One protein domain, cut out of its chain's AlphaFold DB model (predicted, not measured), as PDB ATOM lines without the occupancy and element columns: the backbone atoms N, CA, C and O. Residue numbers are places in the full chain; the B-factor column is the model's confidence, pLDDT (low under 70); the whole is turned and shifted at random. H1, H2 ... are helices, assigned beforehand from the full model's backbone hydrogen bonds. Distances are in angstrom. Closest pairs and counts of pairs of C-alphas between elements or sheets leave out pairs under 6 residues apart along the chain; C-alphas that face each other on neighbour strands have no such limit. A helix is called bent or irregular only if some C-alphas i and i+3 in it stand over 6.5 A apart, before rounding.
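Overview. This is residues 4 to 211 of the 537 residues of an uncharacterized protein of Sandaracinus sp (UniProt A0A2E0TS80). One long helix, H8, runs along the length of an elongated helical body, with H7 folded back beside it as a hairpin. The hairpin of H2 and H3 crosses H8, H1 lies across H3 and H8, the hairpin of H4 and H5a packs on H7 through H5a, and H5b and H6 pack near the last turns of H8. The printed part has 208 residues with eight named helices, H1 to H8 in order, and no named strand; its class is all helix. It is compact, with a radius of gyration of the C-alphas of 17.3 A and spans of 53 by 35 by 31 A.

Along the chain. H1, residues 4 to 9, begins at C-alpha 4 (29.510, 35.502, -9.364) and is 8.7 A long. H2, residues 11 to 30, measures 29.5 A and H3, residues 33 to 53, 30.1 A. H4, residues 62 to 89, is 40.7 A long, beginning at C-alpha 62 (8.351, 38.263, -26.835). H5, residues 93 to 121, was assigned as one helix by its hydrogen bonds but is bent, with C-alphas 109 and 112 7.6 A apart; its arms are H5a, residues 93 to 109, 24.2 A, and H5b, residues 112 to 121, 15.7 A, which is irregular, with C-alphas 114 and 117 6.6 A apart. H6, residues 129 to 143, is 20.8 A long. H7, residues 145 to 168, 31.3 A, is only just irregular: C-alphas 159 and 162 are 6.8 A apart. H8, residues 173 to 206, 48.9 A, is only just irregular, with C-alphas 200 and 203 7.0 A apart, and ends at C-alpha 206 (16.612, 55.025, -14.029).

Arrangement. H8 is the hub, touching six helices. H7 touches it at a shallow tilt of 11 degrees, opposite ways, closest at the C-alphas of Pro 162 and Met 179, 5.3 A. H2, with residues 14 to 22 alone, touches H8 at a steep tilt of 61 degrees, closest at the C-alphas of Gly 18 and Trp 184, 4.9 A. H1 is about perpendicular to H8, at 89 degrees; the closest C-alphas, Ile 6 and Ala 192, are 6.2 A apart. H5a touches H7, closest at the C-alphas of Gly 107 and Val 152, 5.8 A. H5b touches H6, closest at the C-alphas of Val 116 and Gly 136, 4.6 A. H4 and H8 are apart. Every O i to N i+4 pair is within hydrogen-bond range in H1, H3, H4 and H6, against 14 of 16 in H2, 12 of 13 in H5a, 3 of 6 in H5b, 18 of 20 in H7 and 24 of 30 in H8.

Size, cuts and confidence. The two C-alphas farthest apart, Arg 171 and Pro 209, are 56.2 A apart. The printed part has no cut and no long link; residues 169 to 174 stand free. The mean pLDDT of the printed part is 73.4, and 83 residues are under 70, among them residues 76 to 99 and 165 to 178.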
ATOM      1  N   ARG A   4      29.410  36.579 -10.357       90.06
ATOM      2  CA  ARG A   4      29.510  35.502  -9.364       90.06
ATOM      3  C   ARG A   4      28.380  35.575  -8.336       90.06
ATOM      4  O   ARG A   4      27.763  34.553  -8.059       90.06
ATOM      5  N   GLU A   5      28.094  36.761  -7.802       90.25
ATOM      6  CA  GLU A   5      26.999  36.968  -6.844       90.25
ATOM      7  C   GLU A   5      25.632  36.643  -7.464       90.25
ATOM      8  O   GLU A   5      24.798  36.011  -6.818       90.25
ATOM      9  N   ILE A   6      25.409  37.016  -8.731       87.94
ATOM     10  CA  ILE A   6      24.167  36.696  -9.460       87.94
ATOM     11  C   ILE A   6      23.996  35.177  -9.600       87.94
ATOM     12  O   ILE A   6      22.929  34.642  -9.289       87.94
ATOM     13  N   LEU A   7      25.048  34.469 -10.023       89.00
ATOM     14  CA  LEU A   7      25.026  33.010 -10.175       89.00
ATOM     15  C   LEU A   7      24.814  32.294  -8.834       89.00
ATOM     16  O   LEU A   7      24.045  31.339  -8.768       89.00
ATOM     17  N   GLN A   8      25.425  32.786  -7.752       90.88
ATOM     18  CA  GLN A   8      25.245  32.239  -6.401       90.88
ATOM     19  C   GLN A   8      23.820  32.417  -5.864       90.88
ATOM     20  O   GLN A   8      23.357  31.579  -5.094       90.88
ATOM     21  N   ARG A   9      23.109  33.470  -6.280       88.56
ATOM     22  CA  ARG A   9      21.693  33.688  -5.932       88.56
ATOM     23  C   ARG A   9      20.720  32.911  -6.815       88.56
ATOM     24  O   ARG A   9      19.558  32.762  -6.453       88.56
ATOM     25  N   THR A  10      21.170  32.423  -7.971       89.00
ATOM     26  CA  THR A  10      20.320  31.741  -8.959       89.00
ATOM     27  C   THR A  10      20.873  30.388  -9.429       89.00
ATOM     28  O   THR A  10      20.750  30.077 -10.616       89.00
ATOM     29  N   PRO A  11      21.458  29.539  -8.557       86.62
ATOM     30  CA  PRO A  11      22.215  28.371  -8.999       86.62
ATOM     31  C   PRO A  11      21.323  27.359  -9.728       86.62
ATOM     32  O   PRO A  11      21.619  26.987 -10.859       86.62
ATOM     33  N   GLY A  12      20.178  26.985  -9.143       84.31
ATOM     34  CA  GLY A  12      19.260  26.010  -9.748       84.31
ATOM     35  C   GLY A  12      18.648  26.487 -11.069       84.31
ATOM     36  O   GLY A  12      18.585  25.730 -12.034       84.31
ATOM     37  N   ALA A  13      18.256  27.762 -11.146       86.31
ATOM     38  CA  ALA A  13      17.679  28.333 -12.361       86.31
ATOM     39  C   ALA A  13      18.723  28.510 -13.475       86.31
ATOM     40  O   ALA A  13      18.435  28.207 -14.627       86.31
ATOM     41  N   SER A  14      19.941  28.943 -13.134       87.38
ATOM     42  CA  SER A  14      21.051  29.096 -14.082       87.38
ATOM     43  C   SER A  14      21.448  27.758 -14.701       87.38
ATOM     44  O   SER A  14      21.597  27.655 -15.915       87.38
ATOM     45  N   VAL A  15      21.558  26.720 -13.869       87.12
ATOM     46  CA  VAL A  15      21.899  25.365 -14.310       87.12
ATOM     47  C   VAL A  15      20.767  24.753 -15.139       87.12
ATOM     48  O   VAL A  15      21.023  24.218 -16.217       87.12
ATOM     49  N   GLY A  16      19.516  24.858 -14.679       86.75
ATOM     50  CA  GLY A  16      18.357  24.287 -15.368       86.75
ATOM     51  C   GLY A  16      18.057  24.953 -16.713       86.75
ATOM     52  O   GLY A  16      17.893  24.267 -17.718       86.75
ATOM     53  N   LEU A  17      18.040  26.290 -16.762       86.62
ATOM     54  CA  LEU A  17      17.799  27.034 -18.004       86.62
ATOM     55  C   LEU A  17      19.000  26.963 -18.954       86.62
ATOM     56  O   LEU A  17      18.803  26.898 -20.162       86.62
ATOM     57  N   GLY A  18      20.231  26.910 -18.431       84.19
ATOM     58  CA  GLY A  18      21.418  26.640 -19.241       84.19
ATOM     59  C   GLY A  18      21.334  25.278 -19.934       84.19
ATOM     60  O   GLY A  18      21.636  25.173 -21.120       84.19
ATOM     61  N   LEU A  19      20.882  24.239 -19.222       86.38
ATOM     62  CA  LEU A  19      20.713  22.904 -19.801       86.38
ATOM     63  C   LEU A  19      19.611  22.915 -20.863       86.38
ATOM     64  O   LEU A  19      19.799  22.383 -21.954       86.38
ATOM     65  N   ALA A  20      18.487  23.573 -20.568       84.81
ATOM     66  CA  ALA A  20      17.394  23.739 -21.517       84.81
ATOM     67  C   ALA A  20      17.846  24.468 -22.793       84.81
ATOM     68  O   ALA A  20      17.469  24.052 -23.882       84.81
ATOM     69  N   LEU A  21      18.693  25.500 -22.688       83.12
ATOM     70  CA  LEU A  21      19.263  26.191 -23.851       83.12
ATOM     71  C   LEU A  21      20.114  25.267 -24.717       83.12
ATOM     72  O   LEU A  21      19.982  25.305 -25.934       83.12
ATOM     73  N   VAL A  22      20.950  24.424 -24.109       81.44
ATOM     74  CA  VAL A  22      21.769  23.455 -24.850       81.44
ATOM     75  C   VAL A  22      20.886  22.433 -25.560       81.44
ATOM     76  O   VAL A  22      21.047  22.226 -26.758       81.44
ATOM     77  N   VAL A  23      19.906  21.848 -24.865       80.25
ATOM     78  CA  VAL A  23      18.946  20.906 -25.468       80.25
ATOM     79  C   VAL A  23      18.184  21.564 -26.622       80.25
ATOM     80  O   VAL A  23      18.067  20.986 -27.701       80.25
ATOM     81  N   LEU A  24      17.714  22.797 -26.430       78.88
ATOM     82  CA  LEU A  24      17.009  23.552 -27.462       78.88
ATOM     83  C   LEU A  24      17.907  23.926 -28.636       78.88
ATOM     84  O   LEU A  24      17.419  23.959 -29.756       78.88
ATOM     85  N   LEU A  25      19.194  24.177 -28.412       72.38
ATOM     86  CA  LEU A  25      20.158  24.455 -29.472       72.38
ATOM     87  C   LEU A  25      20.383  23.228 -30.365       72.38
ATOM     88  O   LEU A  25      20.426  23.373 -31.583       72.38
ATOM     89  N   PHE A  26      20.424  22.020 -29.793       69.31
ATOM     90  CA  PHE A  26      20.414  20.778 -30.578       69.31
ATOM     91  C   PHE A  26      19.104  20.606 -31.360       69.31
ATOM     92  O   PHE A  26      19.125  20.241 -32.533       69.31
ATOM     93  N   LEU A  27      17.964  20.949 -30.755       64.62
ATOM     94  CA  LEU A  27      16.652  20.920 -31.415       64.62
ATOM     95  C   LEU A  27      16.431  22.075 -32.414       64.62
ATOM     96  O   LEU A  27      15.509  22.012 -33.230       64.62
ATOM     97  N   CYS A  28      17.258  23.129 -32.395       57.03
ATOM     98  CA  CYS A  28      17.208  24.213 -33.384       57.03
ATOM     99  C   CYS A  28      17.569  23.713 -34.786       57.03
ATOM    100  O   CYS A  28      17.077  24.287 -35.757       57.03
ATOM    101  N   GLY A  29      18.322  22.609 -34.900       54.44
ATOM    102  CA  GLY A  29      18.531  21.906 -36.169       54.44
ATOM    103  C   GLY A  29      17.226  21.455 -36.842       54.44
ATOM    104  O   GLY A  29      17.206  21.235 -38.046       54.44
ATOM    105  N   CYS A  30      16.118  21.391 -36.096       45.00
ATOM    106  CA  CYS A  30      14.801  20.990 -36.588       45.00
ATOM    107  C   CYS A  30      13.827  22.167 -36.818       45.00
ATOM    108  O   CYS A  30      12.630  21.920 -36.937       45.00
ATOM    109  N   VAL A  31      14.284  23.434 -36.842       52.66
ATOM    110  CA  VAL A  31      13.481  24.687 -36.977       52.66
ATOM    111  C   VAL A  31      12.517  24.962 -35.806       52.66
ATOM    112  O   VAL A  31      12.371  26.105 -35.375       52.66
ATOM    113  N   ILE A  32      11.933  23.923 -35.207       55.53
ATOM    114  CA  ILE A  32      11.004  23.981 -34.072       55.53
ATOM    115  C   ILE A  32      11.682  24.549 -32.817       55.53
ATOM    116  O   ILE A  32      11.036  25.267 -32.061       55.53
ATOM    117  N   GLY A  33      12.977  24.292 -32.596       55.75
ATOM    118  CA  GLY A  33      13.701  24.764 -31.404       55.75
ATOM    119  C   GLY A  33      13.960  26.277 -31.354       55.75
ATOM    120  O   GLY A  33      14.114  26.835 -30.268       55.75
ATOM    121  N   VAL A  34      13.957  26.958 -32.506       62.97
ATOM    122  CA  VAL A  34      14.337  28.376 -32.660       62.97
ATOM    123  C   VAL A  34      13.469  29.333 -31.817       62.97
ATOM    124  O   VAL A  34      14.032  30.097 -31.028       62.97
ATOM    125  N   PRO A  35      12.121  29.309 -31.890       63.69
ATOM    126  CA  PRO A  35      11.285  30.195 -31.074       63.69
ATOM    127  C   PRO A  35      11.414  29.930 -29.566       63.69
ATOM    128  O   PRO A  35      11.370  30.869 -28.767       63.69
ATOM    129  N   PHE A  36      11.620  28.673 -29.160       76.50
ATOM    130  CA  PHE A  36      11.773  28.311 -27.749       76.50
ATOM    131  C   PHE A  36      13.134  28.724 -27.190       76.50
ATOM    132  O   PHE A  36      13.212  29.161 -26.042       76.50
ATOM    133  N   PHE A  37      14.191  28.661 -28.003       79.56
ATOM    134  CA  PHE A  37      15.533  29.082 -27.611       79.56
ATOM    135  C   PHE A  37      15.560  30.550 -27.160       79.56
ATOM    136  O   PHE A  37      16.033  30.856 -26.063       79.56
ATOM    137  N   GLY A  38      14.976  31.458 -27.954       78.06
ATOM    138  CA  GLY A  38      14.872  32.876 -27.590       78.06
ATOM    139  C   GLY A  38      14.071  33.101 -26.301       78.06
ATOM    140  O   GLY A  38      14.451  33.925 -25.466       78.06
ATOM    141  N   GLY A  39      12.996  32.330 -26.104       82.31
ATOM    142  CA  GLY A  39      12.168  32.390 -24.899       82.31
ATOM    143  C   GLY A  39      12.917  31.972 -23.630       82.31
ATOM    144  O   GLY A  39      12.893  32.700 -22.636       82.31
ATOM    145  N   VAL A  40      13.635  30.844 -23.670       86.00
ATOM    146  CA  VAL A  40      14.428  30.350 -22.530       86.00
ATOM    147  C   VAL A  40      15.598  31.284 -22.219       86.00
ATOM    148  O   VAL A  40      15.872  31.552 -21.048       86.00
ATOM    149  N   ALA A  41      16.243  31.854 -23.241       85.38
ATOM    150  CA  ALA A  41      17.330  32.810 -23.044       85.38
ATOM    151  C   ALA A  41      16.849  34.078 -22.325       85.38
ATOM    152  O   ALA A  41      17.479  34.537 -21.373       85.38
ATOM    153  N   VAL A  42      15.694  34.617 -22.721       86.25
ATOM    154  CA  VAL A  42      15.087  35.777 -22.053       86.25
ATOM    155  C   VAL A  42      14.603  35.451 -20.649       86.25
ATOM    156  O   VAL A  42      14.748  36.277 -19.750       86.25
ATOM    157  N   MET A  43      14.086  34.243 -20.428       88.56
ATOM    158  CA  MET A  43      13.722  33.787 -19.091       88.56
ATOM    159  C   MET A  43      14.946  33.744 -18.163       88.56
ATOM    160  O   MET A  43      14.864  34.210 -17.026       88.56
ATOM    161  N   LEU A  44      16.093  33.266 -18.658       89.69
ATOM    162  CA  LEU A  44      17.361  33.280 -17.923       89.69
ATOM    163  C   LEU A  44      17.828  34.712 -17.625       89.69
ATOM    164  O   LEU A  44      18.179  35.012 -16.482       89.69
ATOM    165  N   LEU A  45      17.764  35.614 -18.611       88.88
ATOM    166  CA  LEU A  45      18.075  37.033 -18.407       88.88
ATOM    167  C   LEU A  45      17.170  37.657 -17.337       88.88
ATOM    168  O   LEU A  45      17.668  38.358 -16.462       88.88
ATOM    169  N   GLY A  46      15.868  37.362 -17.348       86.69
ATOM    170  CA  GLY A  46      14.924  37.862 -16.348       86.69
ATOM    171  C   GLY A  46      15.206  37.356 -14.938       86.69
ATOM    172  O   GLY A  46      15.160  38.136 -13.989       86.69
ATOM    173  N   VAL A  47      15.575  36.080 -14.794       88.94
ATOM    174  CA  VAL A  47      16.005  35.509 -13.507       88.94
ATOM    175  C   VAL A  47      17.250  36.222 -12.978       88.94
ATOM    176  O   VAL A  47      17.308  36.585 -11.802       88.94
ATOM    177  N   HIS A  48      18.240  36.459 -13.837       90.75
ATOM    178  CA  HIS A  48      19.457  37.171 -13.456       90.75
ATOM    179  C   HIS A  48      19.182  38.641 -13.119       90.75
ATOM    180  O   HIS A  48      19.709  39.129 -12.121       90.75
ATOM    181  N   VAL A  49      18.342  39.340 -13.891       87.62
ATOM    182  CA  VAL A  49      17.950  40.738 -13.620       87.62
ATOM    183  C   VAL A  49      17.219  40.847 -12.286       87.62
ATOM    184  O   VAL A  49      17.530  41.735 -11.492       87.62
ATOM    185  N   GLN A  50      16.302  39.924 -11.995       87.31
ATOM    186  CA  GLN A  50      15.616  39.859 -10.707       87.31
ATOM    187  C   GLN A  50      16.610  39.652  -9.557       87.31
ATOM    188  O   GLN A  50      16.560  40.370  -8.561       87.31
ATOM    189  N   ALA A  51      17.553  38.719  -9.701       86.94
ATOM    190  CA  ALA A  51      18.563  38.474  -8.674       86.94
ATOM    191  C   ALA A  51      19.498  39.672  -8.451       86.94
ATOM    192  O   ALA A  51      19.961  39.884  -7.324       86.94
ATOM    193  N   ALA A  52      19.762  40.438  -9.514       85.75
ATOM    194  CA  ALA A  52      20.621  41.610  -9.485       85.75
ATOM    195  C   ALA A  52      19.939  42.861  -8.911       85.75
ATOM    196  O   ALA A  52      20.585  43.658  -8.238       85.75
ATOM    197  N   THR A  53      18.642  43.037  -9.172       81.31
ATOM    198  CA  THR A  53      17.890  44.249  -8.799       81.31
ATOM    199  C   THR A  53      17.008  44.077  -7.564       81.31
ATOM    200  O   THR A  53      16.629  45.071  -6.955       81.31
ATOM    201  N   GLY A  54      16.680  42.840  -7.176       77.50
ATOM    202  CA  GLY A  54      15.796  42.541  -6.046       77.50
ATOM    203  C   GLY A  54      14.307  42.798  -6.312       77.50
ATOM    204  O   GLY A  54      13.515  42.779  -5.375       77.50
ATOM    205  N   LEU A  55      13.906  43.041  -7.564       72.81
ATOM    206  CA  LEU A  55      12.522  43.363  -7.924       72.81
ATOM    207  C   LEU A  55      11.653  42.099  -8.063       72.81
ATOM    208  O   LEU A  55      12.066  41.097  -8.646       72.81
ATOM    209  N   GLY A  56      10.450  42.137  -7.481       55.47
ATOM    210  CA  GLY A  56       9.627  40.949  -7.210       55.47
ATOM    211  C   GLY A  56       8.959  40.289  -8.423       55.47
ATOM    212  O   GLY A  56       8.763  39.074  -8.405       55.47
ATOM    213  N   GLU A  57       8.655  41.034  -9.489       67.56
ATOM    214  CA  GLU A  57       7.910  40.501 -10.639       67.56
ATOM    215  C   GLU A  57       8.802  40.233 -11.855       67.56
ATOM    216  O   GLU A  57       9.524  41.105 -12.339       67.56
ATOM    217  N   ARG A  58       8.731  39.001 -12.375       68.56
ATOM    218  CA  ARG A  58       9.393  38.617 -13.628       68.56
ATOM    219  C   ARG A  58       8.531  39.040 -14.804       68.56
ATOM    220  O   ARG A  58       7.380  38.622 -14.904       68.56
ATOM    221  N   ARG A  59       9.116  39.776 -15.745       75.38
ATOM    222  CA  ARG A  59       8.449  40.136 -16.992       75.38
ATOM    223  C   ARG A  59       8.973  39.290 -18.146       75.38
ATOM    224  O   ARG A  59      10.165  39.291 -18.434       75.38
ATOM    225  N   PHE A  60       8.078  38.590 -18.835       79.62
ATOM    226  CA  PHE A  60       8.401  37.978 -20.121       79.62
ATOM    227  C   PHE A  60       8.096  38.962 -21.252       79.62
ATOM    228  O   PHE A  60       7.053  39.617 -21.252       79.62
ATOM    229  N   SER A  61       8.997  39.060 -22.232       79.44
ATOM    230  CA  SER A  61       8.808  39.898 -23.413       79.44
ATOM    231  C   SER A  61       9.159  39.121 -24.676       79.44
ATOM    232  O   SER A  61      10.317  38.773 -24.909       79.44
ATOM    233  N   MET A  62       8.156  38.895 -25.527       76.31
ATOM    234  CA  MET A  62       8.351  38.263 -26.835       76.31
ATOM    235  C   MET A  62       9.276  39.102 -27.730       76.31
ATOM    236  O   MET A  62      10.106  38.564 -28.455       76.31
ATOM    237  N   ALA A  63       9.193  40.432 -27.628       72.81
ATOM    238  CA  ALA A  63      10.086  41.340 -28.342       72.81
ATOM    239  C   ALA A  63      11.546  41.192 -27.881       72.81
ATOM    240  O   ALA A  63      12.456  41.208 -28.709       72.81
ATOM    241  N   ALA A  64      11.776  40.991 -26.577       77.38
ATOM    242  CA  ALA A  64      13.106  40.694 -26.052       77.38
ATOM    243  C   ALA A  64      13.632  39.352 -26.586       77.38
ATOM    244  O   ALA A  64      14.805  39.260 -26.943       77.38
ATOM    245  N   ALA A  65      12.762  38.337 -26.683       78.31
ATOM    246  CA  ALA A  65      13.132  37.003 -27.159       78.31
ATOM    247  C   ALA A  65      13.538  37.031 -28.636       78.31
ATOM    248  O   ALA A  65      14.584  36.497 -29.002       78.31
ATOM    249  N   LEU A  66      12.760  37.731 -29.466       72.00
ATOM    250  CA  LEU A  66      13.059  37.930 -30.884       72.00
ATOM    251  C   LEU A  66      14.345  38.738 -31.102       72.00
ATOM    252  O   LEU A  66      15.138  38.388 -31.972       72.00
ATOM    253  N   LEU A  67      14.593  39.788 -30.309       72.62
ATOM    254  CA  LEU A  67      15.832  40.563 -30.433       72.62
ATOM    255  C   LEU A  67      17.060  39.749 -30.011       72.62
ATOM    256  O   LEU A  67      18.093  39.807 -30.674       72.62
ATOM    257  N   TYR A  68      16.957  38.982 -28.924       76.50
ATOM    258  CA  TYR A  68      18.046  38.109 -28.498       76.50
ATOM    259  C   TYR A  68      18.369  37.068 -29.578       76.50
ATOM    260  O   TYR A  68      19.535  36.866 -29.914       76.50
ATOM    261  N   LEU A  69      17.337  36.471 -30.182       72.56
ATOM    262  CA  LEU A  69      17.488  35.543 -31.300       72.56
ATOM    263  C   LEU A  69      18.183  36.199 -32.503       72.56
ATOM    264  O   LEU A  69      19.145  35.651 -33.038       72.56
ATOM    265  N   LEU A  70      17.730  37.395 -32.891       70.06
ATOM    266  CA  LEU A  70      18.329  38.177 -33.971       70.06
ATOM    267  C   LEU A  70      19.814  38.451 -33.705       70.06
ATOM    268  O   LEU A  70      20.637  38.306 -34.604       70.06
ATOM    269  N   PHE A  71      20.167  38.812 -32.472       72.62
ATOM    270  CA  PHE A  71      21.551  39.058 -32.084       72.62
ATOM    271  C   PHE A  71      22.426  37.807 -32.235       72.62
ATOM    272  O   PHE A  71      23.493  37.879 -32.846       72.62
ATOM    273  N   VAL A  72      21.972  36.659 -31.722       73.75
ATOM    274  CA  VAL A  72      22.706  35.386 -31.840       73.75
ATOM    275  C   VAL A  72      22.899  35.006 -33.309       73.75
ATOM    276  O   VAL A  72      23.999  34.616 -33.702       73.75
ATOM    277  N   LEU A  73      21.871  35.186 -34.140       67.56
ATOM    278  CA  LEU A  73      21.954  34.887 -35.568       67.56
ATOM    279  C   LEU A  73      22.943  35.817 -36.290       67.56
ATOM    280  O   LEU A  73      23.765  35.343 -37.069       67.56
ATOM    281  N   LEU A  74      22.946  37.119 -35.978       65.00
ATOM    282  CA  LEU A  74      23.910  38.075 -36.534       65.00
ATOM    283  C   LEU A  74      25.357  37.773 -36.114       65.00
ATOM    284  O   LEU A  74      26.267  37.931 -36.928       65.00
ATOM    285  N   LEU A  75      25.592  37.300 -34.886       70.50
ATOM    286  CA  LEU A  75      26.919  36.822 -34.485       70.50
ATOM    287  C   LEU A  75      27.365  35.626 -35.333       70.50
ATOM    288  O   LEU A  75      28.503  35.606 -35.798       70.50
ATOM    289  N   ALA A  76      26.478  34.659 -35.579       66.25
ATOM    290  CA  ALA A  76      26.782  33.518 -36.440       66.25
ATOM    291  C   ALA A  76      27.132  33.956 -37.877       66.25
ATOM    292  O   ALA A  76      28.079  33.431 -38.461       66.25
ATOM    293  N   VAL A  77      26.455  34.983 -38.414       60.50
ATOM    294  CA  VAL A  77      26.834  35.612 -39.700       60.50
ATOM    295  C   VAL A  77      28.221  36.210 -39.644       60.50
ATOM    296  O   VAL A  77      29.024  35.973 -40.542       60.50
ATOM    297  N   GLY A  78      28.501  36.991 -38.599       62.03
ATOM    298  CA  GLY A  78      29.810  37.596 -38.396       62.03
ATOM    299  C   GLY A  78      30.915  36.548 -38.449       62.03
ATOM    300  O   GLY A  78      31.926  36.772 -39.105       62.03
ATOM    301  N   ALA A  79      30.692  35.382 -37.841       65.00
ATOM    302  CA  ALA A  79      31.598  34.242 -37.935       65.00
ATOM    303  C   ALA A  79      31.706  33.664 -39.345       65.00
ATOM    304  O   ALA A  79      32.825  33.490 -39.816       65.00
ATOM    305  N   GLY A  80      30.596  33.429 -40.046       60.59
ATOM    306  CA  GLY A  80      30.626  32.928 -41.426       60.59
ATOM    307  C   GLY A  80      31.382  33.856 -42.384       60.59
ATOM    308  O   GLY A  80      32.280  33.415 -43.099       60.59
ATOM    309  N   VAL A  81      31.081  35.159 -42.342       58.81
ATOM    310  CA  VAL A  81      31.763  36.189 -43.146       58.81
ATOM    311  C   VAL A  81      33.233  36.304 -42.748       58.81
ATOM    312  O   VAL A  81      34.105  36.364 -43.610       58.81
ATOM    313  N   GLY A  82      33.520  36.310 -41.445       59.56
ATOM    314  CA  GLY A  82      34.883  36.363 -40.933       59.56
ATOM    315  C   GLY A  82      35.717  35.176 -41.406       59.56
ATOM    316  O   GLY A  82      36.833  35.379 -41.875       59.56
ATOM    317  N   VAL A  83      35.174  33.957 -41.343       61.22
ATOM    318  CA  VAL A  83      35.822  32.739 -41.850       61.22
ATOM    319  C   VAL A  83      36.066  32.822 -43.352       61.22
ATOM    320  O   VAL A  83      37.174  32.520 -43.780       61.22
ATOM    321  N   ALA A  84      35.085  33.265 -44.143       57.56
ATOM    322  CA  ALA A  84      35.247  33.409 -45.591       57.56
ATOM    323  C   ALA A  84      36.374  34.398 -45.948       57.56
ATOM    324  O   ALA A  84      37.254  34.083 -46.748       57.56
ATOM    325  N   LEU A  85      36.406  35.563 -45.289       54.84
ATOM    326  CA  LEU A  85      37.465  36.562 -45.470       54.84
ATOM    327  C   LEU A  85      38.831  36.054 -44.989       54.84
ATOM    328  O   LEU A  85      39.850  36.287 -45.634       54.84
ATOM    329  N   GLY A  86      38.854  35.352 -43.857       56.69
ATOM    330  CA  GLY A  86      40.060  34.779 -43.274       56.69
ATOM    331  C   GLY A  86      40.667  33.676 -44.139       56.69
ATOM    332  O   GLY A  86      41.872  33.694 -44.378       56.69
ATOM    333  N   ALA A  87      39.838  32.774 -44.668       56.66
ATOM    334  CA  ALA A  87      40.244  31.709 -45.585       56.66
ATOM    335  C   ALA A  87      40.825  32.258 -46.901       56.66
ATOM    336  O   ALA A  87      41.796  31.709 -47.421       56.66
ATOM    337  N   GLY A  88      40.278  33.372 -47.406       52.00
ATOM    338  CA  GLY A  88      40.799  34.061 -48.592       52.00
ATOM    339  C   GLY A  88      42.155  34.748 -48.380       52.00
ATOM    340  O   GLY A  88      42.900  34.936 -49.340       52.00
ATOM    341  N   LEU A  89      42.502  35.103 -47.136       49.50
ATOM    342  CA  LEU A  89      43.742  35.811 -46.786       49.50
ATOM    343  C   LEU A  89      44.844  34.890 -46.227       49.50
ATOM    344  O   LEU A  89      46.023  35.214 -46.361       49.50
ATOM    345  N   ALA A  90      44.496  33.752 -45.615       49.62
ATOM    346  CA  ALA A  90      45.441  32.742 -45.135       49.62
ATOM    347  C   ALA A  90      44.763  31.365 -45.000       49.62
ATOM    348  O   ALA A  90      43.728  31.248 -44.347       49.62
ATOM    349  N   ARG A  91      45.368  30.308 -45.566       54.75
ATOM    350  CA  ARG A  91      44.716  28.990 -45.688       54.75
ATOM    351  C   ARG A  91      44.452  28.257 -44.360       54.75
ATOM    352  O   ARG A  91      43.403  27.642 -44.265       54.75
ATOM    353  N   ASP A  92      45.297  28.398 -43.329       52.06
ATOM    354  CA  ASP A  92      45.127  27.642 -42.063       52.06
ATOM    355  C   ASP A  92      44.870  28.508 -40.802       52.06
ATOM    356  O   ASP A  92      43.867  28.290 -40.120       52.06
ATOM    357  N   PRO A  93      45.663  29.550 -40.466       58.31
ATOM    358  CA  PRO A  93      45.355  30.420 -39.317       58.31
ATOM    359  C   PRO A  93      44.256  31.453 -39.617       58.31
ATOM    360  O   PRO A  93      43.646  32.002 -38.698       58.31
ATOM    361  N   GLY A  94      43.988  31.725 -40.899       57.72
ATOM    362  CA  GLY A  94      43.003  32.714 -41.335       57.72
ATOM    363  C   GLY A  94      41.577  32.335 -40.952       57.72
ATOM    364  O   GLY A  94      40.814  33.196 -40.521       57.72
ATOM    365  N   VAL A  95      41.239  31.045 -40.994       61.78
ATOM    366  CA  VAL A  95      39.932  30.523 -40.564       61.78
ATOM    367  C   VAL A  95      39.705  30.762 -39.067       61.78
ATOM    368  O   VAL A  95      38.641  31.243 -38.681       61.78
ATOM    369  N   ALA A  96      40.718  30.513 -38.227       64.06
ATOM    370  CA  ALA A  96      40.638  30.756 -36.783       64.06
ATOM    371  C   ALA A  96      40.454  32.244 -36.456       64.06
ATOM    372  O   ALA A  96      39.617  32.614 -35.630       64.06
ATOM    373  N   ILE A  97      41.224  33.105 -37.131       66.88
ATOM    374  CA  ILE A  97      41.117  34.560 -36.985       66.88
ATOM    375  C   ILE A  97      39.735  35.023 -37.447       66.88
ATOM    376  O   ILE A  97      39.094  35.807 -36.755       66.88
ATOM    377  N   GLY A  98      39.243  34.498 -38.566       62.72
ATOM    378  CA  GLY A  98      37.925  34.798 -39.107       62.72
ATOM    379  C   GLY A  98      36.775  34.434 -38.167       62.72
ATOM    380  O   GLY A  98      35.904  35.269 -37.908       62.72
ATOM    381  N   LEU A  99      36.812  33.226 -37.597       66.81
ATOM    382  CA  LEU A  99      35.787  32.703 -36.687       66.81
ATOM    383  C   LEU A  99      35.677  33.510 -35.384       66.81
ATOM    384  O   LEU A  99      34.630  33.498 -34.747       66.81
ATOM    385  N   LEU A 100      36.736  34.215 -34.979       73.00
ATOM    386  CA  LEU A 100      36.752  35.014 -33.752       73.00
ATOM    387  C   LEU A 100      36.590  36.509 -34.029       73.00
ATOM    388  O   LEU A 100      35.795  37.176 -33.369       73.00
ATOM    389  N   LEU A 101      37.307  37.045 -35.016       69.94
ATOM    390  CA  LEU A 101      37.324  38.475 -35.319       69.94
ATOM    391  C   LEU A 101      35.997  38.943 -35.918       69.94
ATOM    392  O   LEU A 101      35.489  39.990 -35.524       69.94
ATOM    393  N   GLY A 102      35.407  38.158 -36.820       67.00
ATOM    394  CA  GLY A 102      34.114  38.462 -37.430       67.00
ATOM    395  C   GLY A 102      32.981  38.677 -36.412       67.00
ATOM    396  O   GLY A 102      32.423  39.778 -36.350       67.00
ATOM    397  N   PRO A 103      32.654  37.692 -35.553       68.56
ATOM    398  CA  PRO A 103      31.602  37.841 -34.553       68.56
ATOM    399  C   PRO A 103      31.999  38.826 -33.456       68.56
ATOM    400  O   PRO A 103      31.126  39.466 -32.881       68.56
ATOM    401  N   PHE A 104      33.293  39.016 -33.182       73.69
ATOM    402  CA  PHE A 104      33.750  40.050 -32.255       73.69
ATOM    403  C   PHE A 104      33.444  41.461 -32.764       73.69
ATOM    404  O   PHE A 104      32.892  42.271 -32.022       73.69
ATOM    405  N   LEU A 105      33.729  41.756 -34.034       64.56
ATOM    406  CA  LEU A 105      33.407  43.053 -34.634       64.56
ATOM    407  C   LEU A 105      31.890  43.276 -34.715       64.56
ATOM    408  O   LEU A 105      31.413  44.352 -34.349       64.56
ATOM    409  N   VAL A 106      31.127  42.251 -35.111       66.25
ATOM    410  CA  VAL A 106      29.655  42.311 -35.136       66.25
ATOM    411  C   VAL A 106      29.086  42.495 -33.729       66.25
ATOM    412  O   VAL A 106      28.252  43.370 -33.510       66.25
ATOM    413  N   GLY A 107      29.568  41.735 -32.748       68.12
ATOM    414  CA  GLY A 107      29.149  41.846 -31.353       68.12
ATOM    415  C   GLY A 107      29.463  43.213 -30.755       68.12
ATOM    416  O   GLY A 107      28.654  43.753 -30.006       68.12
ATOM    417  N   LEU A 108      30.591  43.821 -31.131       68.50
ATOM    418  CA  LEU A 108      30.955  45.168 -30.699       68.50
ATOM    419  C   LEU A 108      30.059  46.236 -31.339       68.50
ATOM    420  O   LEU A 108      29.648  47.168 -30.649       68.50
ATOM    421  N   ALA A 109      29.681  46.069 -32.608       61.75
ATOM    422  CA  ALA A 109      28.738  46.953 -33.294       61.75
ATOM    423  C   ALA A 109      27.307  46.842 -32.747       61.75
ATOM    424  O   ALA A 109      26.621  47.848 -32.571       61.75
ATOM    425  N   LEU A 110      26.869  45.618 -32.445       68.56
ATOM    426  CA  LEU A 110      25.536  45.323 -31.918       68.56
ATOM    427  C   LEU A 110      25.440  45.466 -30.397       68.56
ATOM    428  O   LEU A 110      24.346  45.378 -29.840       68.56
ATOM    429  N   SER A 111      26.562  45.721 -29.724       68.88
ATOM    430  CA  SER A 111      26.637  45.828 -28.270       68.88
ATOM    431  C   SER A 111      25.581  46.742 -27.625       68.88
ATOM    432  O   SER A 111      25.052  46.368 -26.582       68.88
ATOM    433  N   PRO A 112      25.132  47.864 -28.218       61.44
ATOM    434  CA  PRO A 112      24.087  48.681 -27.595       61.44
ATOM    435  C   PRO A 112      22.719  48.023 -27.574       61.44
ATOM    436  O   PRO A 112      21.905  48.296 -26.692       61.44
ATOM    437  N   PHE A 113      22.465  47.154 -28.548       72.00
ATOM    438  CA  PHE A 113      21.218  46.422 -28.650       72.00
ATOM    439  C   PHE A 113      21.180  45.251 -27.665       72.00
ATOM    440  O   PHE A 113      20.094  44.851 -27.273       72.00
ATOM    441  N   LEU A 114      22.330  44.777 -27.164       77.50
ATOM    442  CA  LEU A 114      22.391  43.723 -26.140       77.50
ATOM    443  C   LEU A 114      21.698  44.091 -24.825       77.50
ATOM    444  O   LEU A 114      21.268  43.197 -24.100       77.50
ATOM    445  N   LEU A 115      21.584  45.383 -24.503       84.56
ATOM    446  CA  LEU A 115      20.907  45.832 -23.281       84.56
ATOM    447  C   LEU A 115      19.403  46.034 -23.476       84.56
ATOM    448  O   LEU A 115      18.669  46.085 -22.495       84.56
ATOM    449  N   VAL A 116      18.911  46.117 -24.714       82.50
ATOM    450  CA  VAL A 116      17.482  46.336 -24.989       82.50
ATOM    451  C   VAL A 116      16.599  45.193 -24.460       82.50
ATOM    452  O   VAL A 116      15.585  45.500 -23.836       82.50
ATOM    453  N   PRO A 117      16.962  43.898 -24.591       83.81
ATOM    454  CA  PRO A 117      16.220  42.802 -23.974       83.81
ATOM    455  C   PRO A 117      16.151  42.936 -22.455       83.81
ATOM    456  O   PRO A 117      15.105  42.678 -21.877       83.81
ATOM    457  N   LEU A 118      17.233  43.386 -21.813       87.69
ATOM    458  CA  LEU A 118      17.282  43.584 -20.362       87.69
ATOM    459  C   LEU A 118      16.333  44.699 -19.921       87.69
ATOM    460  O   LEU A 118      15.616  44.535 -18.944       87.69
ATOM    461  N   VAL A 119      16.277  45.797 -20.681       85.81
ATOM    462  CA  VAL A 119      15.332  46.899 -20.447       85.81
ATOM    463  C   VAL A 119      13.883  46.436 -20.620       85.81
ATOM    464  O   VAL A 119      13.037  46.797 -19.816       85.81
ATOM    465  N   LEU A 120      13.596  45.610 -21.630       84.19
ATOM    466  CA  LEU A 120      12.253  45.068 -21.880       84.19
ATOM    467  C   LEU A 120      11.794  44.038 -20.835       84.19
ATOM    468  O   LEU A 120      10.598  43.763 -20.729       84.19
ATOM    469  N   VAL A 121      12.740  43.431 -20.120       86.12
ATOM    470  CA  VAL A 121      12.505  42.404 -19.094       86.12
ATOM    471  C   VAL A 121      12.512  43.002 -17.682       86.12
ATOM    472  O   VAL A 121      11.951  42.407 -16.764       86.12
ATOM    473  N   ASP A 122      13.089  44.191 -17.495       85.88
ATOM    474  CA  ASP A 122      13.002  44.938 -16.242       85.88
ATOM    475  C   ASP A 122      11.607  45.588 -16.091       85.88
ATOM    476  O   ASP A 122      11.216  46.416 -16.920       85.88
ATOM    477  N   PRO A 123      10.841  45.258 -15.031       80.00
ATOM    478  CA  PRO A 123       9.491  45.784 -14.821       80.00
ATOM    479  C   PRO A 123       9.433  47.295 -14.545       80.00
ATOM    480  O   PRO A 123       8.394  47.911 -14.760       80.00
ATOM    481  N   THR A 124      10.523  47.907 -14.083       79.94
ATOM    482  CA  THR A 124      10.584  49.351 -13.770       79.94
ATOM    483  C   THR A 124      11.014  50.210 -14.956       79.94
ATOM    484  O   THR A 124      11.052  51.438 -14.868       79.94
ATOM    485  N   MET A 125      11.358  49.569 -16.069       81.44
ATOM    486  CA  MET A 125      11.837  50.218 -17.274       81.44
ATOM    487  C   MET A 125      10.746  50.266 -18.355       81.44
ATOM    488  O   MET A 125       9.743  49.552 -18.277       81.44
ATOM    489  N   PRO A 126      10.905  51.122 -19.382       76.00
ATOM    490  CA  PRO A 126       9.922  51.241 -20.449       76.00
ATOM    491  C   PRO A 126       9.744  49.936 -21.224       76.00
ATOM    492  O   PRO A 126      10.711  49.286 -21.612       76.00
ATOM    493  N   ASP A 127       8.497  49.623 -21.557       73.62
ATOM    494  CA  ASP A 127       8.121  48.397 -22.262       73.62
ATOM    495  C   ASP A 127       7.904  48.563 -23.761       73.62
ATOM    496  O   ASP A 127       7.968  47.607 -24.534       73.62
ATOM    497  N   ARG A 128       7.668  49.798 -24.197       74.62
ATOM    498  CA  ARG A 128       7.550  50.127 -25.611       74.62
ATOM    499  C   ARG A 128       8.922  50.095 -26.259       74.62
ATOM    500  O   ARG A 128       9.822  50.830 -25.857       74.62
ATOM    501  N   TRP A 129       9.030  49.343 -27.350       66.19
ATOM    502  CA  TRP A 129      10.246  49.162 -28.144       66.19
ATOM    503  C   TRP A 129      11.090  50.428 -28.346       66.19
ATOM    504  O   TRP A 129      12.294  50.417 -28.105       66.19
ATOM    505  N   GLY A 130      10.467  51.535 -28.766       61.88
ATOM    506  CA  GLY A 130      11.188  52.782 -29.030       61.88
ATOM    507  C   GLY A 130      11.828  53.385 -27.775       61.88
ATOM    508  O   GLY A 130      12.958  53.861 -27.831       61.88
ATOM    509  N   ALA A 131      11.134  53.321 -26.636       66.50
ATOM    510  CA  ALA A 131      11.648  53.799 -25.355       66.50
ATOM    511  C   ALA A 131      12.660  52.815 -24.743       66.50
ATOM    512  O   ALA A 131      13.653  53.239 -24.159       66.50
ATOM    513  N   ALA A 132      12.465  51.508 -24.933       71.44
ATOM    514  CA  ALA A 132      13.411  50.498 -24.478       71.44
ATOM    515  C   ALA A 132      14.738  50.552 -25.251       71.44
ATOM    516  O   ALA A 132      15.811  50.507 -24.657       71.44
ATOM    517  N   SER A 133      14.669  50.734 -26.573       67.56
ATOM    518  CA  SER A 133      15.842  50.916 -27.440       67.56
ATOM    519  C   SER A 133      16.637  52.153 -27.037       67.56
ATOM    520  O   SER A 133      17.856  52.098 -26.899       67.56
ATOM    521  N   ALA A 134      15.929  53.253 -26.782       66.25
ATOM    522  CA  ALA A 134      16.496  54.499 -26.291       66.25
ATOM    523  C   ALA A 134      17.290  54.316 -24.993       66.25
ATOM    524  O   ALA A 134      18.442  54.740 -24.904       66.25
ATOM    525  N   ARG A 135      16.682  53.647 -24.009       72.19
ATOM    526  CA  ARG A 135      17.320  53.365 -22.721       72.19
ATOM    527  C   ARG A 135      18.467  52.371 -22.845       72.19
ATOM    528  O   ARG A 135      19.508  52.592 -22.241       72.19
ATOM    529  N   GLY A 136      18.332  51.327 -23.663       73.31
ATOM    530  CA  GLY A 136      19.417  50.379 -23.934       73.31
ATOM    531  C   GLY A 136      20.659  51.069 -24.504       73.31
ATOM    532  O   GLY A 136      21.777  50.826 -24.054       73.31
ATOM    533  N   LEU A 137      20.453  52.010 -25.426       70.25
ATOM    534  CA  LEU A 137      21.499  52.852 -26.006       70.25
ATOM    535  C   LEU A 137      22.147  53.799 -24.978       70.25
ATOM    536  O   LEU A 137      23.371  53.939 -24.959       70.25
ATOM    537  N   GLU A 138      21.349  54.424 -24.108       69.56
ATOM    538  CA  GLU A 138      21.835  55.268 -23.007       69.56
ATOM    539  C   GLU A 138      22.708  54.470 -22.025       69.56
ATOM    540  O   GLU A 138      23.843  54.860 -21.735       69.56
ATOM    541  N   LEU A 139      22.231  53.295 -21.607       73.94
ATOM    542  CA  LEU A 139      22.979  52.358 -20.770       73.94
ATOM    543  C   LEU A 139      24.290  51.943 -21.455       73.94
ATOM    544  O   LEU A 139      25.361  51.989 -20.850       73.94
ATOM    545  N   ALA A 140      24.250  51.616 -22.748       71.94
ATOM    546  CA  ALA A 140      25.433  51.202 -23.499       71.94
ATOM    547  C   ALA A 140      26.496  52.305 -23.610       71.94
ATOM    548  O   ALA A 140      27.700  52.018 -23.656       71.94
ATOM    549  N   HIS A 141      26.081  53.573 -23.632       67.75
ATOM    550  CA  HIS A 141      27.012  54.692 -23.592       67.75
ATOM    551  C   HIS A 141      27.795  54.721 -22.271       67.75
ATOM    552  O   HIS A 141      29.030  54.799 -22.314       67.75
ATOM    553  N   ARG A 142      27.086  54.566 -21.142       69.81
ATOM    554  CA  ARG A 142      27.619  54.590 -19.766       69.81
ATOM    555  C   ARG A 142      28.578  53.447 -19.456       69.81
ATOM    556  O   ARG A 142      29.565  53.645 -18.760       69.81
ATOM    557  N   VAL A 143      28.347  52.268 -20.034       73.38
ATOM    558  CA  VAL A 143      29.227  51.097 -19.854       73.38
ATOM    559  C   VAL A 143      30.669  51.372 -20.311       73.38
ATOM    560  O   VAL A 143      31.623  50.895 -19.698       73.38
ATOM    561  N   GLY A 144      30.847  52.173 -21.367       67.12
ATOM    562  CA  GLY A 144      32.163  52.507 -21.918       67.12
ATOM    563  C   GLY A 144      32.804  51.385 -22.753       67.12
ATOM    564  O   GLY A 144      32.543  50.195 -22.574       67.12
ATOM    565  N   LEU A 145      33.671  51.767 -23.698       67.94
ATOM    566  CA  LEU A 145      34.220  50.853 -24.715       67.94
ATOM    567  C   LEU A 145      35.024  49.689 -24.111       67.94
ATOM    568  O   LEU A 145      34.887  48.552 -24.550       67.94
ATOM    569  N   ARG A 146      35.836  49.952 -23.079       73.38
ATOM    570  CA  ARG A 146      36.682  48.921 -22.448       73.38
ATOM    571  C   ARG A 146      35.862  47.792 -21.816       73.38
ATOM    572  O   ARG A 146      36.273  46.639 -21.892       73.38
ATOM    573  N   ARG A 147      34.718  48.107 -21.197       79.56
ATOM    574  CA  ARG A 147      33.823  47.083 -20.637       79.56
ATOM    575  C   ARG A 147      33.104  46.328 -21.751       79.56
ATOM    576  O   ARG A 147      33.052  45.106 -21.689       79.56
ATOM    577  N   TRP A 148      32.664  47.020 -22.804       79.38
ATOM    578  CA  TRP A 148      32.065  46.370 -23.974       79.38
ATOM    579  C   TRP A 148      32.993  45.375 -24.662       79.38
ATOM    580  O   TRP A 148      32.575  44.255 -24.926       79.38
ATOM    581  N   VAL A 149      34.261  45.738 -24.867       79.12
ATOM    582  CA  VAL A 149      35.284  44.827 -25.406       79.12
ATOM    583  C   VAL A 149      35.373  43.545 -24.577       79.12
ATOM    584  O   VAL A 149      35.407  42.458 -25.143       79.12
ATOM    585  N   ARG A 150      35.351  43.651 -23.243       83.31
ATOM    586  CA  ARG A 150      35.385  42.477 -22.355       83.31
ATOM    587  C   ARG A 150      34.115  41.637 -22.459       83.31
ATOM    588  O   ARG A 150      34.216  40.425 -22.567       83.31
ATOM    589  N   ILE A 151      32.940  42.265 -22.450       84.38
ATOM    590  CA  ILE A 151      31.649  41.562 -22.543       84.38
ATOM    591  C   ILE A 151      31.543  40.814 -23.870       84.38
ATOM    592  O   ILE A 151      31.199  39.637 -23.886       84.38
ATOM    593  N   VAL A 152      31.885  41.478 -24.975       81.94
ATOM    594  CA  VAL A 152      31.869  40.873 -26.308       81.94
ATOM    595  C   VAL A 152      32.923  39.776 -26.415       81.94
ATOM    596  O   VAL A 152      32.617  38.723 -26.958       81.94
ATOM    597  N   ALA A 153      34.118  39.952 -25.843       85.19
ATOM    598  CA  ALA A 153      35.122  38.888 -25.790       85.19
ATOM    599  C   ALA A 153      34.625  37.658 -25.014       85.19
ATOM    600  O   ALA A 153      34.830  36.537 -25.466       85.19
ATOM    601  N   VAL A 154      33.941  37.853 -23.879       85.94
ATOM    602  CA  VAL A 154      33.342  36.756 -23.101       85.94
ATOM    603  C   VAL A 154      32.242  36.064 -23.900       85.94
ATOM    604  O   VAL A 154      32.236  34.840 -23.971       85.94
ATOM    605  N   LEU A 155      31.345  36.826 -24.537       83.19
ATOM    606  CA  LEU A 155      30.305  36.274 -25.406       83.19
ATOM    607  C   LEU A 155      30.937  35.463 -26.544       83.19
ATOM    608  O   LEU A 155      30.692  34.269 -26.656       83.19
ATOM    609  N   VAL A 156      31.816  36.064 -27.342       82.62
ATOM    610  CA  VAL A 156      32.465  35.369 -28.461       82.62
ATOM    611  C   VAL A 156      33.247  34.147 -27.983       82.62
ATOM    612  O   VAL A 156      33.136  33.092 -28.593       82.62
ATOM    613  N   GLY A 157      33.969  34.244 -26.866       82.25
ATOM    614  CA  GLY A 157      34.682  33.112 -26.277       82.25
ATOM    615  C   GLY A 157      33.746  31.963 -25.900       82.25
ATOM    616  O   GLY A 157      33.997  30.825 -26.278       82.25
ATOM    617  N   VAL A 158      32.634  32.250 -25.220       81.94
ATOM    618  CA  VAL A 158      31.641  31.233 -24.837       81.94
ATOM    619  C   VAL A 158      30.990  30.584 -26.059       81.94
ATOM    620  O   VAL A 158      30.838  29.367 -26.098       81.94
ATOM    621  N   PHE A 159      30.604  31.379 -27.057       75.56
ATOM    622  CA  PHE A 159      29.858  30.883 -28.213       75.56
ATOM    623  C   PHE A 159      30.753  30.199 -29.256       75.56
ATOM    624  O   PHE A 159      30.360  29.168 -29.798       75.56
ATOM    625  N   PHE A 160      31.955  30.725 -29.515       75.25
ATOM    626  CA  PHE A 160      32.786  30.325 -30.655       75.25
ATOM    627  C   PHE A 160      34.067  29.574 -30.286       75.25
ATOM    628  O   PHE A 160      34.574  28.856 -31.141       75.25
ATOM    629  N   ALA A 161      34.577  29.640 -29.049       74.12
ATOM    630  CA  ALA A 161      35.727  28.805 -28.674       74.12
ATOM    631  C   ALA A 161      35.430  27.291 -28.760       74.12
ATOM    632  O   ALA A 161      36.294  26.563 -29.248       74.12
ATOM    633  N   PRO A 162      34.228  26.790 -28.387       72.00
ATOM    634  CA  PRO A 162      33.879  25.381 -28.591       72.00
ATOM    635  C   PRO A 162      33.808  24.986 -30.074       72.00
ATOM    636  O   PRO A 162      34.220  23.890 -30.441       72.00
ATOM    637  N   LEU A 163      33.338  25.895 -30.936       69.00
ATOM    638  CA  LEU A 163      33.298  25.692 -32.389       69.00
ATOM    639  C   LEU A 163      34.706  25.677 -32.993       69.00
ATOM    640  O   LEU A 163      35.003  24.846 -33.843       69.00
ATOM    641  N   LEU A 164      35.588  26.556 -32.511       70.00
ATOM    642  CA  LEU A 164      37.002  26.565 -32.873       70.00
ATOM    643  C   LEU A 164      37.654  25.235 -32.469       70.00
ATOM    644  O   LEU A 164      38.341  24.613 -33.269       70.00
ATOM    645  N   ALA A 165      37.377  24.747 -31.256       67.44
ATOM    646  CA  ALA A 165      37.877  23.455 -30.807       67.44
ATOM    647  C   ALA A 165      37.389  22.301 -31.704       67.44
ATOM    648  O   ALA A 165      38.189  21.454 -32.078       67.44
ATOM    649  N   MET A 166      36.122  22.297 -32.125       65.44
ATOM    650  CA  MET A 166      35.616  21.309 -33.092       65.44
ATOM    651  C   MET A 166      36.321  21.390 -34.450       65.44
ATOM    652  O   MET A 166      36.636  20.360 -35.032       65.44
ATOM    653  N   ALA A 167      36.583  22.602 -34.943       63.69
ATOM    654  CA  ALA A 167      37.216  22.806 -36.243       63.69
ATOM    655  C   ALA A 167      38.692  22.362 -36.282       63.69
ATOM    656  O   ALA A 167      39.180  22.000 -37.346       63.69
ATOM    657  N   PHE A 168      39.400  22.389 -35.144       65.38
ATOM    658  CA  PHE A 168      40.835  22.072 -35.075       65.38
ATOM    659  C   PHE A 168      41.164  20.732 -34.398       65.38
ATOM    660  O   PHE A 168      42.251  20.198 -34.616       65.38
ATOM    661  N   PHE A 169      40.257  20.172 -33.597       61.38
ATOM    662  CA  PHE A 169      40.437  18.885 -32.916       61.38
ATOM    663  C   PHE A 169      39.471  17.850 -33.496       61.38
ATOM    664  O   PHE A 169      38.491  17.447 -32.866       61.38
ATOM    665  N   ASP A 170      39.750  17.453 -34.735       49.62
ATOM    666  CA  ASP A 170      38.908  16.567 -35.534       49.62
ATOM    667  C   ASP A 170      38.632  15.217 -34.826       49.62
ATOM    668  O   ASP A 170      39.530  14.576 -34.268       49.62
ATOM    669  N   ARG A 171      37.364  14.783 -34.844       52.25
ATOM    670  CA  ARG A 171      36.862  13.431 -34.488       52.25
ATOM    671  C   ARG A 171      37.187  12.849 -33.106       52.25
ATOM    672  O   ARG A 171      37.017  11.642 -32.911       52.25
ATOM    673  N   GLN A 172      37.572  13.644 -32.109       58.56
ATOM    674  CA  GLN A 172      37.635  13.117 -30.742       58.56
ATOM    675  C   GLN A 172      36.253  13.158 -30.072       58.56
ATOM    676  O   GLN A 172      35.704  14.246 -29.880       58.56
ATOM    677  N   PRO A 173      35.689  12.013 -29.634       56.53
ATOM    678  CA  PRO A 173      34.379  11.985 -28.979       56.53
ATOM    679  C   PRO A 173      34.336  12.874 -27.726       56.53
ATOM    680  O   PRO A 173      33.295  13.436 -27.401       56.53
ATOM    681  N   GLY A 174      35.481  13.091 -27.064       59.91
ATOM    682  CA  GLY A 174      35.599  14.021 -25.939       59.91
ATOM    683  C   GLY A 174      35.273  15.480 -26.288       59.91
ATOM    684  O   GLY A 174      34.677  16.172 -25.467       59.91
ATOM    685  N   VAL A 175      35.585  15.943 -27.505       62.41
ATOM    686  CA  VAL A 175      35.293  17.317 -27.962       62.41
ATOM    687  C   VAL A 175      33.790  17.503 -28.195       62.41
ATOM    688  O   VAL A 175      33.226  18.530 -27.815       62.41
ATOM    689  N   PHE A 176      33.121  16.465 -28.708       62.38
ATOM    690  CA  PHE A 176      31.671  16.450 -28.919       62.38
ATOM    691  C   PHE A 176      30.881  16.575 -27.606       62.38
ATOM    692  O   PHE A 176      29.868  17.265 -27.566       62.38
ATOM    693  N   PHE A 177      31.356  15.969 -26.509       66.62
ATOM    694  CA  PHE A 177      30.732  16.112 -25.183       66.62
ATOM    695  C   PHE A 177      31.173  17.375 -24.428       66.62
ATOM    696  O   PHE A 177      30.402  17.921 -23.635       66.62
ATOM    697  N   ALA A 178      32.385  17.876 -24.680       68.31
ATOM    698  CA  ALA A 178      32.890  19.093 -24.050       68.31
ATOM    699  C   ALA A 178      32.150  20.357 -24.520       68.31
ATOM    700  O   ALA A 178      31.982  21.291 -23.740       68.31
ATOM    701  N   MET A 179      31.669  20.390 -25.764       73.06
ATOM    702  CA  MET A 179      30.976  21.545 -26.347       73.06
ATOM    703  C   MET A 179      29.607  21.849 -25.696       73.06
ATOM    704  O   MET A 179      29.419  22.979 -25.234       73.06
ATOM    705  N   PRO A 180      28.672  20.886 -25.564       74.56
ATOM    706  CA  PRO A 180      27.434  21.068 -24.805       74.56
ATOM    707  C   PRO A 180      27.700  21.513 -23.370       74.56
ATOM    708  O   PRO A 180      26.999  22.379 -22.858       74.56
ATOM    709  N   LEU A 181      28.735  20.956 -22.735       76.81
ATOM    710  CA  LEU A 181      29.120  21.296 -21.366       76.81
ATOM    711  C   LEU A 181      29.651  22.738 -21.266       76.81
ATOM    712  O   LEU A 181      29.285  23.478 -20.352       76.81
ATOM    713  N   ALA A 182      30.477  23.154 -22.229       79.88
ATOM    714  CA  ALA A 182      31.007  24.509 -22.320       79.88
ATOM    715  C   ALA A 182      29.890  25.535 -22.535       79.88
ATOM    716  O   ALA A 182      29.899  26.586 -21.898       79.88
ATOM    717  N   TRP A 183      28.891  25.229 -23.365       80.69
ATOM    718  CA  TRP A 183      27.717  26.084 -23.532       80.69
ATOM    719  C   TRP A 183      26.793  26.056 -22.314       80.69
ATOM    720  O   TRP A 183      26.357  27.115 -21.866       80.69
ATOM    721  N   TRP A 184      26.565  24.894 -21.707       83.81
ATOM    722  CA  TRP A 184      25.744  24.757 -20.503       83.81
ATOM    723  C   TRP A 184      26.223  25.663 -19.366       83.81
ATOM    724  O   TRP A 184      25.413  26.327 -18.718       83.81
ATOM    725  N   LEU A 185      27.539  25.728 -19.157       82.88
ATOM    726  CA  LEU A 185      28.163  26.568 -18.133       82.88
ATOM    727  C   LEU A 185      28.429  27.998 -18.626       82.88
ATOM    728  O   LEU A 185      28.344  28.959 -17.859       82.88
ATOM    729  N   GLY A 186      28.739  28.148 -19.910       83.50
ATOM    730  CA  GLY A 186      29.119  29.414 -20.519       83.50
ATOM    731  C   GLY A 186      27.947  30.372 -20.719       83.50
ATOM    732  O   GLY A 186      28.106  31.565 -20.460       83.50
ATOM    733  N   PHE A 187      26.766  29.888 -21.120       84.62
ATOM    734  CA  PHE A 187      25.580  30.735 -21.310       84.62
ATOM    735  C   PHE A 187      25.183  31.475 -20.025       84.62
ATOM    736  O   PHE A 187      25.084  32.705 -20.071       84.62
ATOM    737  N   PRO A 188      25.024  30.794 -18.869       88.38
ATOM    738  CA  PRO A 188      24.741  31.466 -17.606       88.38
ATOM    739  C   PRO A 188      25.832  32.449 -17.180       88.38
ATOM    740  O   PRO A 188      25.526  33.503 -16.624       88.38
ATOM    741  N   LEU A 189      27.104  32.140 -17.446       88.31
ATOM    742  CA  LEU A 189      28.212  33.044 -17.141       88.31
ATOM    743  C   LEU A 189      28.150  34.318 -17.995       88.31
ATOM    744  O   LEU A 189      28.297  35.429 -17.475       88.31
ATOM    745  N   ALA A 190      27.913  34.171 -19.299       86.88
ATOM    746  CA  ALA A 190      27.811  35.287 -20.227       86.88
ATOM    747  C   ALA A 190      26.589  36.167 -19.921       86.88
ATOM    748  O   ALA A 190      26.713  37.394 -19.878       86.88
ATOM    749  N   SER A 191      25.432  35.559 -19.630       88.94
ATOM    750  CA  SER A 191      24.224  36.294 -19.247       88.94
ATOM    751  C   SER A 191      24.395  37.009 -17.906       88.94
ATOM    752  O   SER A 191      24.081  38.193 -17.814       88.94
ATOM    753  N   ALA A 192      24.985  36.362 -16.895       88.69
ATOM    754  CA  ALA A 192      25.258  36.993 -15.603       88.69
ATOM    755  C   ALA A 192      26.258  38.155 -15.728       88.69
ATOM    756  O   ALA A 192      26.109  39.168 -15.050       88.69
ATOM    757  N   THR A 193      27.249  38.052 -16.619       89.56
ATOM    758  CA  THR A 193      28.204  39.141 -16.902       89.56
ATOM    759  C   THR A 193      27.517  40.338 -17.562       89.56
ATOM    760  O   THR A 193      27.757  41.491 -17.184       89.56
ATOM    761  N   LEU A 194      26.625  40.072 -18.519       88.69
ATOM    762  CA  LEU A 194      25.820  41.099 -19.173       88.69
ATOM    763  C   LEU A 194      24.873  41.785 -18.172       88.69
ATOM    764  O   LEU A 194      24.794  43.011 -18.141       88.69
ATOM    765  N   VAL A 195      24.213  41.009 -17.309       90.44
ATOM    766  CA  VAL A 195      23.289  41.523 -16.289       90.44
ATOM    767  C   VAL A 195      24.010  42.281 -15.177       90.44
ATOM    768  O   VAL A 195      23.514  43.317 -14.746       90.44
ATOM    769  N   ALA A 196      25.185  41.828 -14.735       88.19
ATOM    770  CA  ALA A 196      26.008  42.570 -13.779       88.19
ATOM    771  C   ALA A 196      26.368  43.955 -14.331       88.19
ATOM    772  O   ALA A 196      26.171  44.967 -13.664       88.19
ATOM    773  N   THR A 197      26.795  44.002 -15.597       87.00
ATOM    774  CA  THR A 197      27.088  45.265 -16.286       87.00
ATOM    775  C   THR A 197      25.854  46.159 -16.348       87.00
ATOM    776  O   THR A 197      25.948  47.352 -16.078       87.00
ATOM    777  N   TYR A 198      24.706  45.585 -16.704       88.44
ATOM    778  CA  TYR A 198      23.436  46.294 -16.740       88.44
ATOM    779  C   TYR A 198      23.072  46.876 -15.370       88.44
ATOM    780  O   TYR A 198      22.820  48.073 -15.279       88.44
ATOM    781  N   ALA A 199      23.104  46.068 -14.309       87.00
ATOM    782  CA  ALA A 199      22.756  46.484 -12.954       87.00
ATOM    783  C   ALA A 199      23.652  47.621 -12.441       87.00
ATOM    784  O   ALA A 199      23.149  48.536 -11.791       87.00
ATOM    785  N   ASP A 200      24.944  47.601 -12.787       84.62
ATOM    786  CA  ASP A 200      25.905  48.630 -12.381       84.62
ATOM    787  C   ASP A 200      25.601  50.014 -12.991       84.62
ATOM    788  O   ASP A 200      25.828  51.020 -12.329       84.62
ATOM    789  N   VAL A 201      25.084  50.095 -14.227       79.38
ATOM    790  CA  VAL A 201      24.759  51.385 -14.888       79.38
ATOM    791  C   VAL A 201      23.271  51.747 -14.840       79.38
ATOM    792  O   VAL A 201      22.877  52.860 -15.184       79.38
ATOM    793  N   ARG A 202      22.422  50.805 -14.426       81.38
ATOM    794  CA  ARG A 202      20.964  50.946 -14.395       81.38
ATOM    795  C   ARG A 202      20.498  52.050 -13.455       81.38
ATOM    796  O   ARG A 202      19.616  52.810 -13.839       81.38
ATOM    797  N   GLY A 203      21.048  52.105 -12.240       70.56
ATOM    798  CA  GLY A 203      20.610  53.048 -11.203       70.56
ATOM    799  C   GLY A 203      20.733  54.504 -11.652       70.56
ATOM    800  O   GLY A 203      19.795  55.279 -11.495       70.56
ATOM    801  N   GLU A 204      21.839  54.829 -12.321       66.38
ATOM    802  CA  GLU A 204      22.110  56.162 -12.870       66.38
ATOM    803  C   GLU A 204      21.109  56.553 -13.973       66.38
ATOM    804  O   GLU A 204      20.650  57.688 -14.037       66.38
ATOM    805  N   VAL A 205      20.724  55.603 -14.833       65.44
ATOM    806  CA  VAL A 205      19.824  55.855 -15.976       65.44
ATOM    807  C   VAL A 205      18.341  55.813 -15.586       65.44
ATOM    808  O   VAL A 205      17.512  56.472 -16.211       65.44
ATOM    809  N   ALA A 206      17.976  55.049 -14.556       64.31
ATOM    810  CA  ALA A 206      16.612  55.025 -14.029       64.31
ATOM    811  C   ALA A 206      16.213  56.365 -13.385       64.31
ATOM    812  O   ALA A 206      15.049  56.752 -13.469       64.31
ATOM    813  N   ALA A 207      17.174  57.079 -12.786       57.81
ATOM    814  CA  ALA A 207      16.951  58.372 -12.139       57.81
ATOM    815  C   ALA A 207      16.774  59.535 -13.134       57.81
ATOM    816  O   ALA A 207      16.169  60.555 -12.798       57.81
ATOM    817  N   THR A 208      17.251  59.404 -14.379       54.41
ATOM    818  CA  THR A 208      17.081  60.454 -15.390       54.41
ATOM    819  C   THR A 208      15.674  60.396 -15.997       54.41
ATOM    820  O   THR A 208      15.241  59.328 -16.437       54.41
ATOM    821  N   PRO A 209      14.922  61.511 -16.090       51.31
ATOM    822  CA  PRO A 209      13.649  61.511 -16.803       51.31
ATOM    823  C   PRO A 209      13.891  61.137 -18.268       51.31
ATOM    824  O   PRO A 209      14.779  61.694 -18.916       51.31
ATOM    825  N   ALA A 210      13.109  60.186 -18.793       49.84
ATOM    826  CA  ALA A 210      13.230  59.741 -20.178       49.84
ATOM    827  C   ALA A 210      13.092  60.955 -21.106       49.84
ATOM    828  O   ALA A 210      12.017  61.550 -21.206       49.84
ATOM    829  N   ALA A 211      14.194  61.357 -21.743       45.06
ATOM    830  CA  ALA A 211      14.217  62.554 -22.566       45.06
ATOM    831  C   ALA A 211      13.139  62.474 -23.661       45.06
ATOM    832  O   ALA A 211      12.961  61.442 -24.315       45.06
TER     833      ALA A 211